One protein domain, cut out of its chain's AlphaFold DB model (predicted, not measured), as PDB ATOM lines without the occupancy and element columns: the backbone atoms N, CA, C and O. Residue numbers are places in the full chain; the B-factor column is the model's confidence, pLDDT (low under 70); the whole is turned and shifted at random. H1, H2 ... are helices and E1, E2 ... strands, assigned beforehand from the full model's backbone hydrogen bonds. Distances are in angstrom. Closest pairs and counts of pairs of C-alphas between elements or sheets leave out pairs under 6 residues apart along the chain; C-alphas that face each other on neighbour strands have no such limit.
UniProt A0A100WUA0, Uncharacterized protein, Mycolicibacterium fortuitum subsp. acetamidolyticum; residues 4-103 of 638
ATOM      1  N   GLN A   4     -46.611  29.787  31.138       77.88
ATOM      2  CA  GLN A   4     -45.284  29.489  31.687       77.88
ATOM      3  C   GLN A   4     -44.180  29.708  30.647       77.88
ATOM      4  O   GLN A   4     -43.248  30.466  30.908       77.88
ATOM      5  N   ALA A   5     -44.312  29.128  29.449       83.38
ATOM      6  CA  ALA A   5     -43.344  29.310  28.366       83.38
ATOM      7  C   ALA A   5     -43.250  30.789  27.940       83.38
ATOM      8  O   ALA A   5     -42.161  31.320  27.735       83.38
ATOM      9  N   ALA A   6     -44.380  31.505  27.914       79.38
ATOM     10  CA  ALA A   6     -44.402  32.943  27.647       79.38
ATOM     11  C   ALA A   6     -43.698  33.773  28.740       79.38
ATOM     12  O   ALA A   6     -42.969  34.719  28.429       79.38
ATOM     13  N   LYS A   7     -43.886  33.429  30.022       81.50
ATOM     14  CA  LYS A   7     -43.159  34.026  31.158       81.50
ATOM     15  C   LYS A   7     -41.656  33.735  31.071       81.50
ATOM     16  O   LYS A   7     -40.859  34.650  31.273       81.50
ATOM     17  N   LEU A   8     -41.282  32.510  30.703       87.75
ATOM     18  CA  LEU A   8     -39.898  32.066  30.552       87.75
ATOM     19  C   LEU A   8     -39.182  32.813  29.415       87.75
ATOM     20  O   LEU A   8     -38.154  33.437  29.665       87.75
ATOM     21  N   THR A   9     -39.761  32.885  28.211       90.56
ATOM     22  CA  THR A   9     -39.205  33.671  27.088       90.56
ATOM     23  C   THR A   9     -39.030  35.150  27.452       90.56
ATOM     24  O   THR A   9     -37.985  35.738  27.172       90.56
ATOM     25  N   ARG A  10     -40.003  35.761  28.146       86.62
ATOM     26  CA  ARG A  10     -39.879  37.148  28.642       86.62
ATOM     27  C   ARG A  10     -38.733  37.302  29.649       86.62
ATOM     28  O   ARG A  10     -37.997  38.282  29.577       86.62
ATOM     29  N   TRP A  11     -38.557  36.348  30.562       87.25
ATOM     30  CA  TRP A  11     -37.467  36.345  31.547       87.25
ATOM     31  C   TRP A  11     -36.084  36.132  30.914       87.25
ATOM     32  O   TRP A  11     -35.118  36.767  31.334       87.25
ATOM     33  N   LEU A  12     -35.983  35.311  29.866       91.25
ATOM     34  CA  LEU A  12     -34.755  35.135  29.087       91.25
ATOM     35  C   LEU A  12     -34.369  36.422  28.339       91.25
ATOM     36  O   LEU A  12     -33.202  36.817  28.369       91.25
ATOM     37  N   LEU A  13     -35.345  37.091  27.713       90.69
ATOM     38  CA  LEU A  13     -35.117  38.196  26.771       90.69
ATOM     39  C   LEU A  13     -35.250  39.612  27.354       90.69
ATOM     40  O   LEU A  13     -34.926  40.580  26.661       90.69
ATOM     41  N   ALA A  14     -35.646  39.769  28.621       81.75
ATOM     42  CA  ALA A  14     -35.643  41.056  29.323       81.75
ATOM     43  C   ALA A  14     -34.266  41.765  29.274       81.75
ATOM     44  O   ALA A  14     -33.236  41.149  28.989       81.75
ATOM     45  N   GLY A  15     -34.214  43.068  29.581       68.81
ATOM     46  CA  GLY A  15     -32.961  43.849  29.556       68.81
ATOM     47  C   GLY A  15     -31.845  43.231  30.413       68.81
ATOM     48  O   GLY A  15     -30.742  43.004  29.929       68.81
ATOM     49  N   ASN A  16     -32.178  42.834  31.645       70.94
ATOM     50  CA  ASN A  16     -31.322  42.027  32.528       70.94
ATOM     51  C   ASN A  16     -31.699  40.531  32.519       70.94
ATOM     52  O   ASN A  16     -31.519  39.840  33.519       70.94
ATOM     53  N   GLY A  17     -32.258  40.050  31.407       77.56
ATOM     54  CA  GLY A  17     -32.786  38.697  31.257       77.56
ATOM     55  C   GLY A  17     -31.723  37.601  31.312       77.56
ATOM     56  O   GLY A  17     -30.530  37.848  31.116       77.56
ATOM     57  N   ALA A  18     -32.167  36.381  31.604       88.81
ATOM     58  CA  ALA A  18     -31.289  35.273  31.967       88.81
ATOM     59  C   ALA A  18     -30.611  34.553  30.788       88.81
ATOM     60  O   ALA A  18     -29.730  33.735  31.039       88.81
ATOM     61  N   LEU A  19     -30.939  34.867  29.524       94.56
ATOM     62  CA  LEU A  19     -30.323  34.209  28.356       94.56
ATOM     63  C   LEU A  19     -28.787  34.289  28.384       94.56
ATOM     64  O   LEU A  19     -28.116  33.295  28.136       94.56
ATOM     65  N   LYS A  20     -28.233  35.441  28.777       93.62
ATOM     66  CA  LYS A  20     -26.785  35.642  28.953       93.62
ATOM     67  C   LYS A  20     -26.179  34.750  30.046       93.62
ATOM     68  O   LYS A  20     -25.114  34.176  29.865       93.62
ATOM     69  N   ASN A  21     -26.884  34.587  31.165       93.12
ATOM     70  CA  ASN A  21     -26.444  33.752  32.283       93.12
ATOM     71  C   ASN A  21     -26.480  32.256  31.911       93.12
ATOM     72  O   ASN A  21     -25.634  31.484  32.349       93.12
ATOM     73  N   ILE A  22     -27.445  31.853  31.079       95.38
ATOM     74  CA  ILE A  22     -27.561  30.490  30.548       95.38
ATOM     75  C   ILE A  22     -26.502  30.214  29.474       95.38
ATOM     76  O   ILE A  22     -25.869  29.165  29.506       95.38
ATOM     77  N   ALA A  23     -26.255  31.166  28.573       96.00
ATOM     78  CA  ALA A  23     -25.164  31.094  27.603       96.00
ATOM     79  C   ALA A  23     -23.796  30.915  28.281       96.00
ATOM     80  O   ALA A  23     -22.978  30.125  27.817       96.00
ATOM     81  N   GLN A  24     -23.571  31.619  29.394       95.44
ATOM     82  CA  GLN A  24     -22.378  31.479  30.226       95.44
ATOM     83  C   GLN A  24     -22.301  30.082  30.867       95.44
ATOM     84  O   GLN A  24     -21.309  29.399  30.655       95.44
ATOM     85  N   LEU A  25     -23.371  29.597  31.519       95.94
ATOM     86  CA  LEU A  25     -23.434  28.232  32.080       95.94
ATOM     87  C   LEU A  25     -23.111  27.146  31.032       95.94
ATOM     88  O   LEU A  25     -22.343  26.225  31.294       95.94
ATOM     89  N   LEU A  26     -23.676  27.261  29.826       96.62
ATOM     90  CA  LEU A  26     -23.398  26.348  28.712       96.62
ATOM     91  C   LEU A  26     -21.936  26.444  28.238       96.62
ATOM     92  O   LEU A  26     -21.318  25.425  27.927       96.62
ATOM     93  N   THR A  27     -21.377  27.657  28.222       95.50
ATOM     94  CA  THR A  27     -19.989  27.936  27.818       95.50
ATOM     95  C   THR A  27     -18.971  27.430  28.842       95.50
ATOM     96  O   THR A  27     -17.937  26.896  28.443       95.50
ATOM     97  N   ASP A  28     -19.258  27.530  30.140       95.31
ATOM     98  CA  ASP A  28     -18.382  27.034  31.206       95.31
ATOM     99  C   ASP A  28     -18.422  25.497  31.284       95.31
ATOM    100  O   ASP A  28     -17.375  24.844  31.322       95.31
ATOM    101  N   ALA A  29     -19.618  24.905  31.184       95.69
ATOM    102  CA  ALA A  29     -19.803  23.457  31.188       95.69
ATOM    103  C   ALA A  29     -19.204  22.762  29.949       95.69
ATOM    104  O   ALA A  29     -18.440  21.807  30.102       95.69
ATOM    105  N   PHE A  30     -19.513  23.228  28.732       95.56
ATOM    106  CA  PHE A  30     -19.170  22.524  27.482       95.56
ATOM    107  C   PHE A  30     -18.117  23.240  26.617       95.56
ATOM    108  O   PHE A  30     -17.493  22.614  25.761       95.56
ATOM    109  N   GLY A  31     -17.848  24.525  26.847       94.62
ATOM    110  CA  GLY A  31     -17.060  25.379  25.950       94.62
ATOM    111  C   GLY A  31     -17.938  26.199  24.988       94.62
ATOM    112  O   GLY A  31     -19.113  25.882  24.801       94.62
ATOM    113  N   PRO A  32     -17.380  27.239  24.336       92.00
ATOM    114  CA  PRO A  32     -18.148  28.250  23.591       92.00
ATOM    115  C   PRO A  32     -18.933  27.705  22.389       92.00
ATOM    116  O   PRO A  32     -19.906  28.324  21.962       92.00
ATOM    117  N   THR A  33     -18.534  26.548  21.860       92.00
ATOM    118  CA  THR A  33     -19.213  25.824  20.772       92.00
ATOM    119  C   THR A  33     -19.641  24.407  21.179       92.00
ATOM    120  O   THR A  33     -20.147  23.652  20.356       92.00
ATOM    121  N   GLY A  34     -19.449  24.019  22.447       88.75
ATOM    122  CA  GLY A  34     -19.630  22.634  22.898       88.75
ATOM    123  C   GLY A  34     -21.093  22.205  23.035       88.75
ATOM    124  O   GLY A  34     -21.410  21.040  22.808       88.75
ATOM    125  N   ALA A  35     -21.991  23.142  23.354       94.62
ATOM    126  CA  ALA A  35     -23.439  22.943  23.309       94.62
ATOM    127  C   ALA A  35     -24.028  23.641  22.075       94.62
ATOM    128  O   ALA A  35     -23.803  24.839  21.882       94.62
ATOM    129  N   VAL A  36     -24.792  22.899  21.264       95.75
ATOM    130  CA  VAL A  36     -25.436  23.417  20.041       95.75
ATOM    131  C   VAL A  36     -26.833  23.974  20.307       95.75
ATOM    132  O   VAL A  36     -27.240  24.969  19.707       95.75
ATOM    133  N   ALA A  37     -27.549  23.385  21.264       97.19
ATOM    134  CA  ALA A  37     -28.868  23.835  21.684       97.19
ATOM    135  C   ALA A  37     -29.113  23.551  23.171       97.19
ATOM    136  O   ALA A  37     -28.445  22.713  23.781       97.19
ATOM    137  N   ALA A  38     -30.117  24.211  23.742       97.56
ATOM    138  CA  ALA A  38     -30.677  23.874  25.043       97.56
ATOM    139  C   ALA A  38     -32.202  24.064  25.045       97.56
ATOM    140  O   ALA A  38     -32.700  25.106  24.622       97.56
ATOM    141  N   ALA A  39     -32.938  23.070  25.541       96.88
ATOM    142  CA  ALA A  39     -34.365  23.186  25.837       96.88
ATOM    143  C   ALA A  39     -34.546  23.579  27.310       96.88
ATOM    144  O   ALA A  39     -33.833  23.076  28.177       96.88
ATOM    145  N   ILE A  40     -35.466  24.497  27.597       95.19
ATOM    146  CA  ILE A  40     -35.630  25.093  28.927       95.19
ATOM    147  C   ILE A  40     -37.106  25.032  29.331       95.19
ATOM    148  O   ILE A  40     -37.956  25.576  28.627       95.19
ATOM    149  N   ASP A  41     -37.416  24.404  30.464       91.69
ATOM    150  CA  ASP A  41     -38.756  24.406  31.068       91.69
ATOM    151  C   ASP A  41     -38.813  25.329  32.307       91.69
ATOM    152  O   ASP A  41     -37.934  26.160  32.528       91.69
ATOM    153  N   ALA A  42     -39.876  25.245  33.111       82.69
ATOM    154  CA  ALA A  42     -40.039  26.070  34.313       82.69
ATOM    155  C   ALA A  42     -39.094  25.697  35.483       82.69
ATOM    156  O   ALA A  42     -39.062  26.407  36.488       82.69
ATOM    157  N   SER A  43     -38.376  24.576  35.378       86.88
ATOM    158  CA  SER A  43     -37.654  23.899  36.462       86.88
ATOM    159  C   SER A  43     -36.339  23.230  36.035       86.88
ATOM    160  O   SER A  43     -35.439  23.101  36.869       86.88
ATOM    161  N   THR A  44     -36.180  22.852  34.762       93.12
ATOM    162  CA  THR A  44     -34.933  22.289  34.220       93.12
ATOM    163  C   THR A  44     -34.441  23.024  32.974       93.12
ATOM    164  O   THR A  44     -35.191  23.679  32.248       93.12
ATOM    165  N   LEU A  45     -33.139  22.903  32.738       95.75
ATOM    166  CA  LEU A  45     -32.496  23.163  31.462       95.75
ATOM    167  C   LEU A  45     -31.889  21.849  30.970       95.75
ATOM    168  O   LEU A  45     -31.129  21.218  31.700       95.75
ATOM    169  N   THR A  46     -32.189  21.454  29.736       97.31
ATOM    170  CA  THR A  46     -31.563  20.318  29.050       97.31
ATOM    171  C   THR A  46     -30.611  20.844  27.983       97.31
ATOM    172  O   THR A  46     -31.057  21.372  26.967       97.31
ATOM    173  N   ALA A  47     -29.306  20.698  28.199       97.31
ATOM    174  CA  ALA A  47     -28.281  21.007  27.213       97.31
ATOM    175  C   ALA A  47     -28.086  19.846  26.231       97.31
ATOM    176  O   ALA A  47     -28.072  18.672  26.616       97.31
ATOM    177  N   TYR A  48     -27.870  20.193  24.965       96.69
ATOM    178  CA  TYR A  48     -27.572  19.268  23.883       96.69
ATOM    179  C   TYR A  48     -26.167  19.563  23.339       96.69
ATOM    180  O   TYR A  48     -25.984  20.542  22.606       96.69
ATOM    181  N   PRO A  49     -25.164  18.745  23.707       94.56
ATOM    182  CA  PRO A  49     -23.823  18.843  23.150       94.56
ATOM    183  C   PRO A  49     -23.786  18.657  21.629       94.56
ATOM    184  O   PRO A  49     -24.553  17.854  21.080       94.56
ATOM    185  N   ALA A  50     -22.877  19.381  20.974       91.31
ATOM    186  CA  ALA A  50     -22.567  19.225  19.553       91.31
ATOM    187  C   ALA A  50     -21.900  17.864  19.280       91.31
ATOM    188  O   ALA A  50     -22.324  17.139  18.386       91.31
ATOM    189  N   ASP A  51     -20.928  17.484  20.115       90.56
ATOM    190  CA  ASP A  51     -20.406  16.117  20.223       90.56
ATOM    191  C   ASP A  51     -21.225  15.350  21.280       90.56
ATOM    192  O   ASP A  51     -21.146  15.697  22.462       90.56
ATOM    193  N   PRO A  52     -22.000  14.306  20.917       87.31
ATOM    194  CA  PRO A  52     -22.800  13.533  21.871       87.31
ATOM    195  C   PRO A  52     -22.001  12.836  22.984       87.31
ATOM    196  O   PRO A  52     -22.607  12.416  23.969       87.31
ATOM    197  N   SER A  53     -20.679  12.697  22.838       88.62
ATOM    198  CA  SER A  53     -19.782  12.119  23.846       88.62
ATOM    199  C   SER A  53     -19.197  13.143  24.828       88.62
ATOM    200  O   SER A  53     -18.553  12.752  25.799       88.62
ATOM    201  N   ALA A  54     -19.440  14.444  24.626       92.06
ATOM    202  CA  ALA A  54     -18.908  15.487  25.497       92.06
ATOM    203  C   ALA A  54     -19.595  15.514  26.877       92.06
ATOM    204  O   ALA A  54     -20.811  15.715  27.000       92.06
ATOM    205  N   GLU A  55     -18.783  15.373  27.926       94.31
ATOM    206  CA  GLU A  55     -19.187  15.522  29.326       94.31
ATOM    207  C   GLU A  55     -19.042  16.987  29.798       94.31
ATOM    208  O   GLU A  55     -18.087  17.671  29.409       94.31
ATOM    209  N   PRO A  56     -19.955  17.496  30.646       95.94
ATOM    210  CA  PRO A  56     -19.836  18.821  31.242       95.94
ATOM    211  C   PRO A  56     -18.698  18.867  32.267       95.94
ATOM    212  O   PRO A  56     -18.556  17.988  33.115       95.94
ATOM    213  N   LYS A  57     -17.920  19.951  32.244       91.44
ATOM    214  CA  LYS A  57     -16.809  20.200  33.184       91.44
ATOM    215  C   LYS A  57     -17.271  20.591  34.590       91.44
ATOM    216  O   LYS A  57     -16.480  20.544  35.531       91.44
ATOM    217  N   GLU A  58     -18.523  21.019  34.726       81.81
ATOM    218  CA  GLU A  58     -19.104  21.501  35.980       81.81
ATOM    219  C   GLU A  58     -19.939  20.435  36.698       81.81
ATOM    220  O   GLU A  58     -20.508  19.529  36.090       81.81
ATOM    221  N   GLN A  59     -20.061  20.572  38.018       81.06
ATOM    222  CA  GLN A  59     -20.902  19.703  38.843       81.06
ATOM    223  C   GLN A  59     -22.372  20.157  38.820       81.06
ATOM    224  O   GLN A  59     -22.671  21.337  38.651       81.06
ATOM    225  N   GLY A  60     -23.298  19.220  39.040       88.38
ATOM    226  CA  GLY A  60     -24.746  19.481  39.090       88.38
ATOM    227  C   GLY A  60     -25.510  19.127  37.810       88.38
ATOM    228  O   GLY A  60     -26.739  19.092  37.832       88.38
ATOM    229  N   TRP A  61     -24.803  18.799  36.727       95.94
ATOM    230  CA  TRP A  61     -25.392  18.200  35.531       95.94
ATOM    231  C   TRP A  61     -25.709  16.712  35.742       95.94
ATOM    232  O   TRP A  61     -24.961  15.998  36.409       95.94
ATOM    233  N   THR A  62     -26.804  16.231  35.151       96.12
ATOM    234  CA  THR A  62     -27.223  14.819  35.172       96.12
ATOM    235  C   THR A  62     -27.407  14.310  33.744       96.12
ATOM    236  O   THR A  62     -28.007  14.994  32.917       96.12
ATOM    237  N   GLN A  63     -26.884  13.125  33.424       94.56
ATOM    238  CA  GLN A  63     -26.975  12.571  32.070       94.56
ATOM    239  C   GLN A  63     -28.404  12.100  31.756       94.56
ATOM    240  O   GLN A  63     -29.046  11.438  32.572       94.56
ATOM    241  N   VAL A  64     -28.887  12.405  30.552       92.50
ATOM    242  CA  VAL A  64     -30.154  11.906  29.996       92.50
ATOM    243  C   VAL A  64     -29.936  11.373  28.579       92.50
ATOM    244  O   VAL A  64     -28.924  11.660  27.948       92.50
ATOM    245  N   ALA A  65     -30.898  10.614  28.046       82.94
ATOM    246  CA  ALA A  65     -30.746   9.800  26.830       82.94
ATOM    247  C   ALA A  65     -30.264  10.526  25.549       82.94
ATOM    248  O   ALA A  65     -29.911   9.857  24.581       82.94
ATOM    249  N   GLN A  66     -30.267  11.865  25.509       82.44
ATOM    250  CA  GLN A  66     -29.746  12.665  24.390       82.44
ATOM    251  C   GLN A  66     -28.941  13.909  24.832       82.44
ATOM    252  O   GLN A  66     -28.673  14.778  24.002       82.44
ATOM    253  N   GLY A  67     -28.566  14.051  26.107       93.00
ATOM    254  CA  GLY A  67     -27.911  15.270  26.596       93.00
ATOM    255  C   GLY A  67     -27.737  15.310  28.112       93.00
ATOM    256  O   GLY A  67     -27.648  14.270  28.760       93.00
ATOM    257  N   TRP A  68     -27.716  16.517  28.676       97.12
ATOM    258  CA  TRP A  68     -27.463  16.742  30.101       97.12
ATOM    259  C   TRP A  68     -28.488  17.708  30.695       97.12
ATOM    260  O   TRP A  68     -28.718  18.779  30.136       97.12
ATOM    261  N   THR A  69     -29.094  17.359  31.828       96.50
ATOM    262  CA  THR A  69     -30.039  18.219  32.554       96.50
ATOM    263  C   THR A  69     -29.373  18.956  33.712       96.50
ATOM    264  O   THR A  69     -28.495  18.416  34.382       96.50
ATOM    265  N   TYR A  70     -29.816  20.188  33.962       95.31
ATOM    266  CA  TYR A  70     -29.393  21.047  35.068       95.31
ATOM    267  C   TYR A  70     -30.625  21.692  35.734       95.31
ATOM    268  O   TYR A  70     -31.547  22.111  35.023       95.31
ATOM    269  N   PRO A  71     -30.687  21.807  37.075       90.25
ATOM    270  CA  PRO A  71     -31.817  22.430  37.768       90.25
ATOM    271  C   PRO A  71     -31.867  23.948  37.522       90.25
ATOM    272  O   PRO A  71     -31.000  24.703  37.960       90.25
ATOM    273  N   LEU A  72     -32.923  24.431  36.863       86.81
ATOM    274  CA  LEU A  72     -33.067  25.838  36.492       86.81
ATOM    275  C   LEU A  72     -33.515  26.683  37.691       86.81
ATOM    276  O   LEU A  72     -34.703  26.880  37.931       86.81
ATOM    277  N   HIS A  73     -32.554  27.217  38.442       78.06
ATOM    278  CA  HIS A  73     -32.806  28.192  39.504       78.06
ATOM    279  C   HIS A  73     -31.960  29.446  39.281       78.06
ATOM    280  O   HIS A  73     -30.750  29.370  39.085       78.06
ATOM    281  N   SER A  74     -32.573  30.628  39.380       71.81
ATOM    282  CA  SER A  74     -31.911  31.922  39.129       71.81
ATOM    283  C   SER A  74     -30.741  32.245  40.073       71.81
ATOM    284  O   SER A  74     -29.954  33.139  39.774       71.81
ATOM    285  N   GLN A  75     -30.623  31.522  41.191       73.88
ATOM    286  CA  GLN A  75     -29.508  31.604  42.140       73.88
ATOM    287  C   GLN A  75     -28.314  30.710  41.763       73.88
ATOM    288  O   GLN A  75     -27.214  30.962  42.243       73.88
ATOM    289  N   LEU A  76     -28.528  29.686  40.926       78.12
ATOM    290  CA  LEU A  76     -27.489  28.761  40.455       78.12
ATOM    291  C   LEU A  76     -26.835  29.231  39.146       78.12
ATOM    292  O   LEU A  76     -25.730  28.810  38.827       78.12
ATOM    293  N   LEU A  77     -27.498  30.112  38.389       86.44
ATOM    294  CA  LEU A  77     -26.966  30.619  37.125       86.44
ATOM    295  C   LEU A  77     -25.816  31.632  37.345       86.44
ATOM    296  O   LEU A  77     -25.980  32.568  38.137       86.44
ATOM    297  N   PRO A  78     -24.694  31.526  36.603       88.94
ATOM    298  CA  PRO A  78     -23.592  32.486  36.668       88.94
ATOM    299  C   PRO A  78     -24.023  33.869  36.157       88.94
ATOM    300  O   PRO A  78     -24.979  34.007  35.396       88.94
ATOM    301  N   ARG A  79     -23.328  34.935  36.574       88.31
ATOM    302  CA  ARG A  79     -23.670  36.315  36.183       88.31
ATOM    303  C   ARG A  79     -22.880  36.752  34.954       88.31
ATOM    304  O   ARG A  79     -21.680  36.979  35.062       88.31
ATOM    305  N   ALA A  80     -23.568  36.967  33.835       91.56
ATOM    306  CA  ALA A  80     -22.942  37.345  32.570       91.56
ATOM    307  C   ALA A  80     -23.370  38.729  32.047       91.56
ATOM    308  O   ALA A  80     -24.407  39.299  32.417       91.56
ATOM    309  N   THR A  81     -22.564  39.261  31.128       89.56
ATOM    310  CA  THR A  81     -22.820  40.497  30.364       89.56
ATOM    311  C   THR A  81     -23.123  40.240  28.885       89.56
ATOM    312  O   THR A  81     -23.603  41.149  28.215       89.56
ATOM    313  N   THR A  82     -22.891  39.021  28.388       92.62
ATOM    314  CA  THR A  82     -23.047  38.624  26.981       92.62
ATOM    315  C   THR A  82     -23.759  37.274  26.861       92.62
ATOM    316  O   THR A  82     -23.623  36.434  27.746       92.62
ATOM    317  N   ALA A  83     -24.506  37.051  25.779       93.81
ATOM    318  CA  ALA A  83     -25.066  35.745  25.418       93.81
ATOM    319  C   ALA A  83     -24.184  34.947  24.437       93.81
ATOM    320  O   ALA A  83     -24.592  33.889  23.955       93.81
ATOM    321  N   HIS A  84     -22.975  35.429  24.129       91.38
ATOM    322  CA  HIS A  84     -22.142  34.902  23.041       91.38
ATOM    323  C   HIS A  84     -22.959  34.876  21.741       91.38
ATOM    324  O   HIS A  84     -23.376  35.940  21.301       91.38
ATOM    325  N   HIS A  85     -23.274  33.719  21.160       94.94
ATOM    326  CA  HIS A  85     -24.180  33.643  20.005       94.94
ATOM    327  C   HIS A  85     -25.413  32.764  20.279       94.94
ATOM    328  O   HIS A  85     -25.960  32.140  19.373       94.94
ATOM    329  N   HIS A  86     -25.860  32.732  21.540       96.94
ATOM    330  CA  HIS A  86     -27.094  32.063  21.953       96.94
ATOM    331  C   HIS A  86     -28.322  32.946  21.701       96.94
ATOM    332  O   HIS A  86     -28.395  34.076  22.189       96.94
ATOM    333  N   ILE A  87     -29.318  32.396  21.008       97.00
ATOM    334  CA  ILE A  87     -30.614  33.031  20.725       97.00
ATOM    335  C   ILE A  87     -31.775  32.114  21.126       97.00
ATOM    336  O   ILE A  87     -31.655  30.894  21.065       97.00
ATOM    337  N   VAL A  88     -32.920  32.688  21.492       97.12
ATOM    338  CA  VAL A  88     -34.201  31.970  21.568       97.12
ATOM    339  C   VAL A  88     -34.785  31.883  20.158       97.12
ATOM    340  O   VAL A  88     -35.129  32.907  19.563       97.12
ATOM    341  N   VAL A  89     -34.924  30.667  19.629       95.31
ATOM    342  CA  VAL A  89     -35.511  30.437  18.294       95.31
ATOM    343  C   VAL A  89     -37.035  30.286  18.349       95.31
ATOM    344  O   VAL A  89     -37.739  30.707  17.431       95.31
ATOM    345  N   GLY A  90     -37.561  29.740  19.448       94.38
ATOM    346  CA  GLY A  90     -38.989  29.509  19.635       94.38
ATOM    347  C   GLY A  90     -39.308  28.645  20.854       94.38
ATOM    348  O   GLY A  90     -38.492  28.493  21.761       94.38
ATOM    349  N   ILE A  91     -40.511  28.078  20.858       93.69
ATOM    350  CA  ILE A  91     -41.007  27.120  21.851       93.69
ATOM    351  C   ILE A  91     -41.172  25.762  21.149       93.69
ATOM    352  O   ILE A  91     -41.626  25.729  20.004       93.69
ATOM    353  N   THR A  92     -40.827  24.652  21.802       93.25
ATOM    354  CA  THR A  92     -41.013  23.288  21.275       93.25
ATOM    355  C   THR A  92     -42.460  22.803  21.443       93.25
ATOM    356  O   THR A  92     -43.213  23.373  22.237       93.25
ATOM    357  N   SER A  93     -42.860  21.713  20.766       88.00
ATOM    358  CA  SER A  93     -44.172  21.070  21.020       88.00
ATOM    359  C   SER A  93     -44.359  20.613  22.478       88.00
ATOM    360  O   SER A  93     -45.483  20.499  22.957       88.00
ATOM    361  N   ARG A  94     -43.265  20.439  23.231       87.50
ATOM    362  CA  ARG A  94     -43.261  20.074  24.657       87.50
ATOM    363  C   ARG A  94     -43.412  21.268  25.608       87.50
ATOM    364  O   ARG A  94     -43.259  21.103  26.811       87.50
ATOM    365  N   ASN A  95     -43.712  22.465  25.093       88.31
ATOM    366  CA  ASN A  95     -43.726  23.737  25.833       88.31
ATOM    367  C   ASN A  95     -42.355  24.207  26.374       88.31
ATOM    368  O   ASN A  95     -42.306  25.194  27.109       88.31
ATOM    369  N   GLU A  96     -41.245  23.573  25.986       94.19
ATOM    370  CA  GLU A  96     -39.891  24.025  26.346       94.19
ATOM    371  C   GLU A  96     -39.524  25.261  25.504       94.19
ATOM    372  O   GLU A  96     -39.837  25.318  24.316       94.19
ATOM    373  N   VAL A  97     -38.820  26.247  26.059       96.38
ATOM    374  CA  VAL A  97     -38.212  27.323  25.258       96.38
ATOM    375  C   VAL A  97     -36.883  26.823  24.699       96.38
ATOM    376  O   VAL A  97     -36.017  26.387  25.457       96.38
ATOM    377  N   LEU A  98     -36.721  26.878  23.376       97.31
ATOM    378  CA  LEU A  98     -35.531  26.394  22.684       97.31
ATOM    379  C   LEU A  98     -34.537  27.535  22.454       97.31
ATOM    380  O   LEU A  98     -34.834  28.519  21.767       97.31
ATOM    381  N   VAL A  99     -33.340  27.366  23.010       97.69
ATOM    382  CA  VAL A  99     -32.167  28.207  22.775       97.69
ATOM    383  C   VAL A  99     -31.207  27.478  21.839       97.69
ATOM    384  O   VAL A  99     -30.962  26.286  22.006       97.69
ATOM    385  N   VAL A 100     -30.644  28.197  20.870       97.44
ATOM    386  CA  VAL A 100     -29.656  27.690  19.904       97.44
ATOM    387  C   VAL A 100     -28.395  28.533  19.991       97.44
ATOM    388  O   VAL A 100     -28.478  29.759  20.030       97.44
ATOM    389  N   ASN A 101     -27.236  27.879  20.014       96.94
ATOM    390  CA  ASN A 101     -25.932  28.524  19.939       96.94
ATOM    391  C   ASN A 101     -25.483  28.587  18.474       96.94
ATOM    392  O   ASN A 101     -25.002  27.597  17.922       96.94
ATOM    393  N   LEU A 102     -25.615  29.751  17.840       95.38
ATOM    394  CA  LEU A 102     -25.255  29.917  16.431       95.38
ATOM    395  C   LEU A 102     -23.760  29.655  16.182       95.38
ATOM    396  O   LEU A 102     -23.416  29.160  15.119       95.38
ATOM    397  N   ALA A 103     -22.880  29.874  17.169       93.75
ATOM    398  CA  ALA A 103     -21.450  29.558  17.046       93.75
ATOM    399  C   ALA A 103     -21.138  28.051  17.032       93.75
ATOM    400  O   ALA A 103     -20.058  27.655  16.612       93.75
TER     401      ALA A 103
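Overview. This is residues 4 to 103 of the 638 residues of an uncharacterized protein of Mycolicibacterium fortuitum subsp. acetamidolyticum (UniProt A0A100WUA0). One strongly twisted sheet of six strands forms a slab, with H2 set obliquely over one face and H1 over the same face toward the E5 and E6 side, the two helices making a corner; the other face bears no named helix. The long link of residues 72 to 85 loops past H2 on its way from E4 to E5. The printed part has 100 residues, with two named helices followed by six named strands, H1 H2 E1 E2 E3 E4 E5 E6; the sheet's order is E3 E4 E2 E1 E6 E5, all antiparallel. The class is mixed, helices and strands, and the whole is compact and rounded, with a radius of gyration of the C-alphas of 12.1 A and spans of 33 by 30 by 25 A.

Along the chain. The sheet's strands are E1, residues 35 to 40, 13.6 A from first to last C-alpha; E2, residues 44 to 49, 16.1 A; E3, residues 62 to 64; E4, residues 67 to 71, 13.8 A; E5, residues 86 to 91, 14.8 A; and E6, residues 97 to 101, 13.4 A. H1 is residues 4 to 13, 14.3 A, and H2 is residues 19 to 30, 16.2 A. H1 begins at C-alpha 4 (-45.284, 29.489, 31.687), E1 begins at C-alpha 35 (-23.439, 22.943, 23.309), and E6 ends at C-alpha 101 (-25.932, 28.524, 19.939).

Arrangement. In the hairpin E1 and E2, N 46 and O 39 are 2.8 A apart, within hydrogen-bond range. E1 and E6 are antiparallel at 166 degrees, with N 38 and O 99 at 2.8 A. The hairpin E5 and E6 has N 87 and O 100 at 2.9 A. E4 and E2 have N 47 and O 68 at 2.8 A, and the hairpin E3 and E4 has N 69 and O 62 at 2.8 A. E3 and E5 are the edge strands and are apart. H2 is on the sheet at a height of 8.8 A, over E1 and, only just, with 3 C-alphas, over E2; it runs slantwise to the strands, at 49 degrees to E1 on the local plane. Its closest C-alphas to E1 are Leu 26 and Ala 35, 6.4 A. H1 is on the same face at a height of 9.0 A, over E6, and runs along the strands, at 3 degrees to E6 on the local plane; Ala 5 and Val 97 are their closest C-alphas, 6.3 A. H1 and H2 touch only at the corner by their link, and only just, with 3 pairs of C-alphas within 8 A; they are about perpendicular at 85 degrees, and the C-alphas of Leu 12 and Leu 19 are the closest, 4.6 A. In H1 and H2 every O i to N i+4 pair is within hydrogen-bond range.

Size, cuts and confidence. The C-alphas of Gly 15 and Ser 53, the two farthest apart, are 34.8 A apart. The printed part has no cut. The links E2 to E3, 12 residues, and E4 to E5, 14 residues, are long. The mean pLDDT of the printed part is 90.7, and residue 15 is under 70.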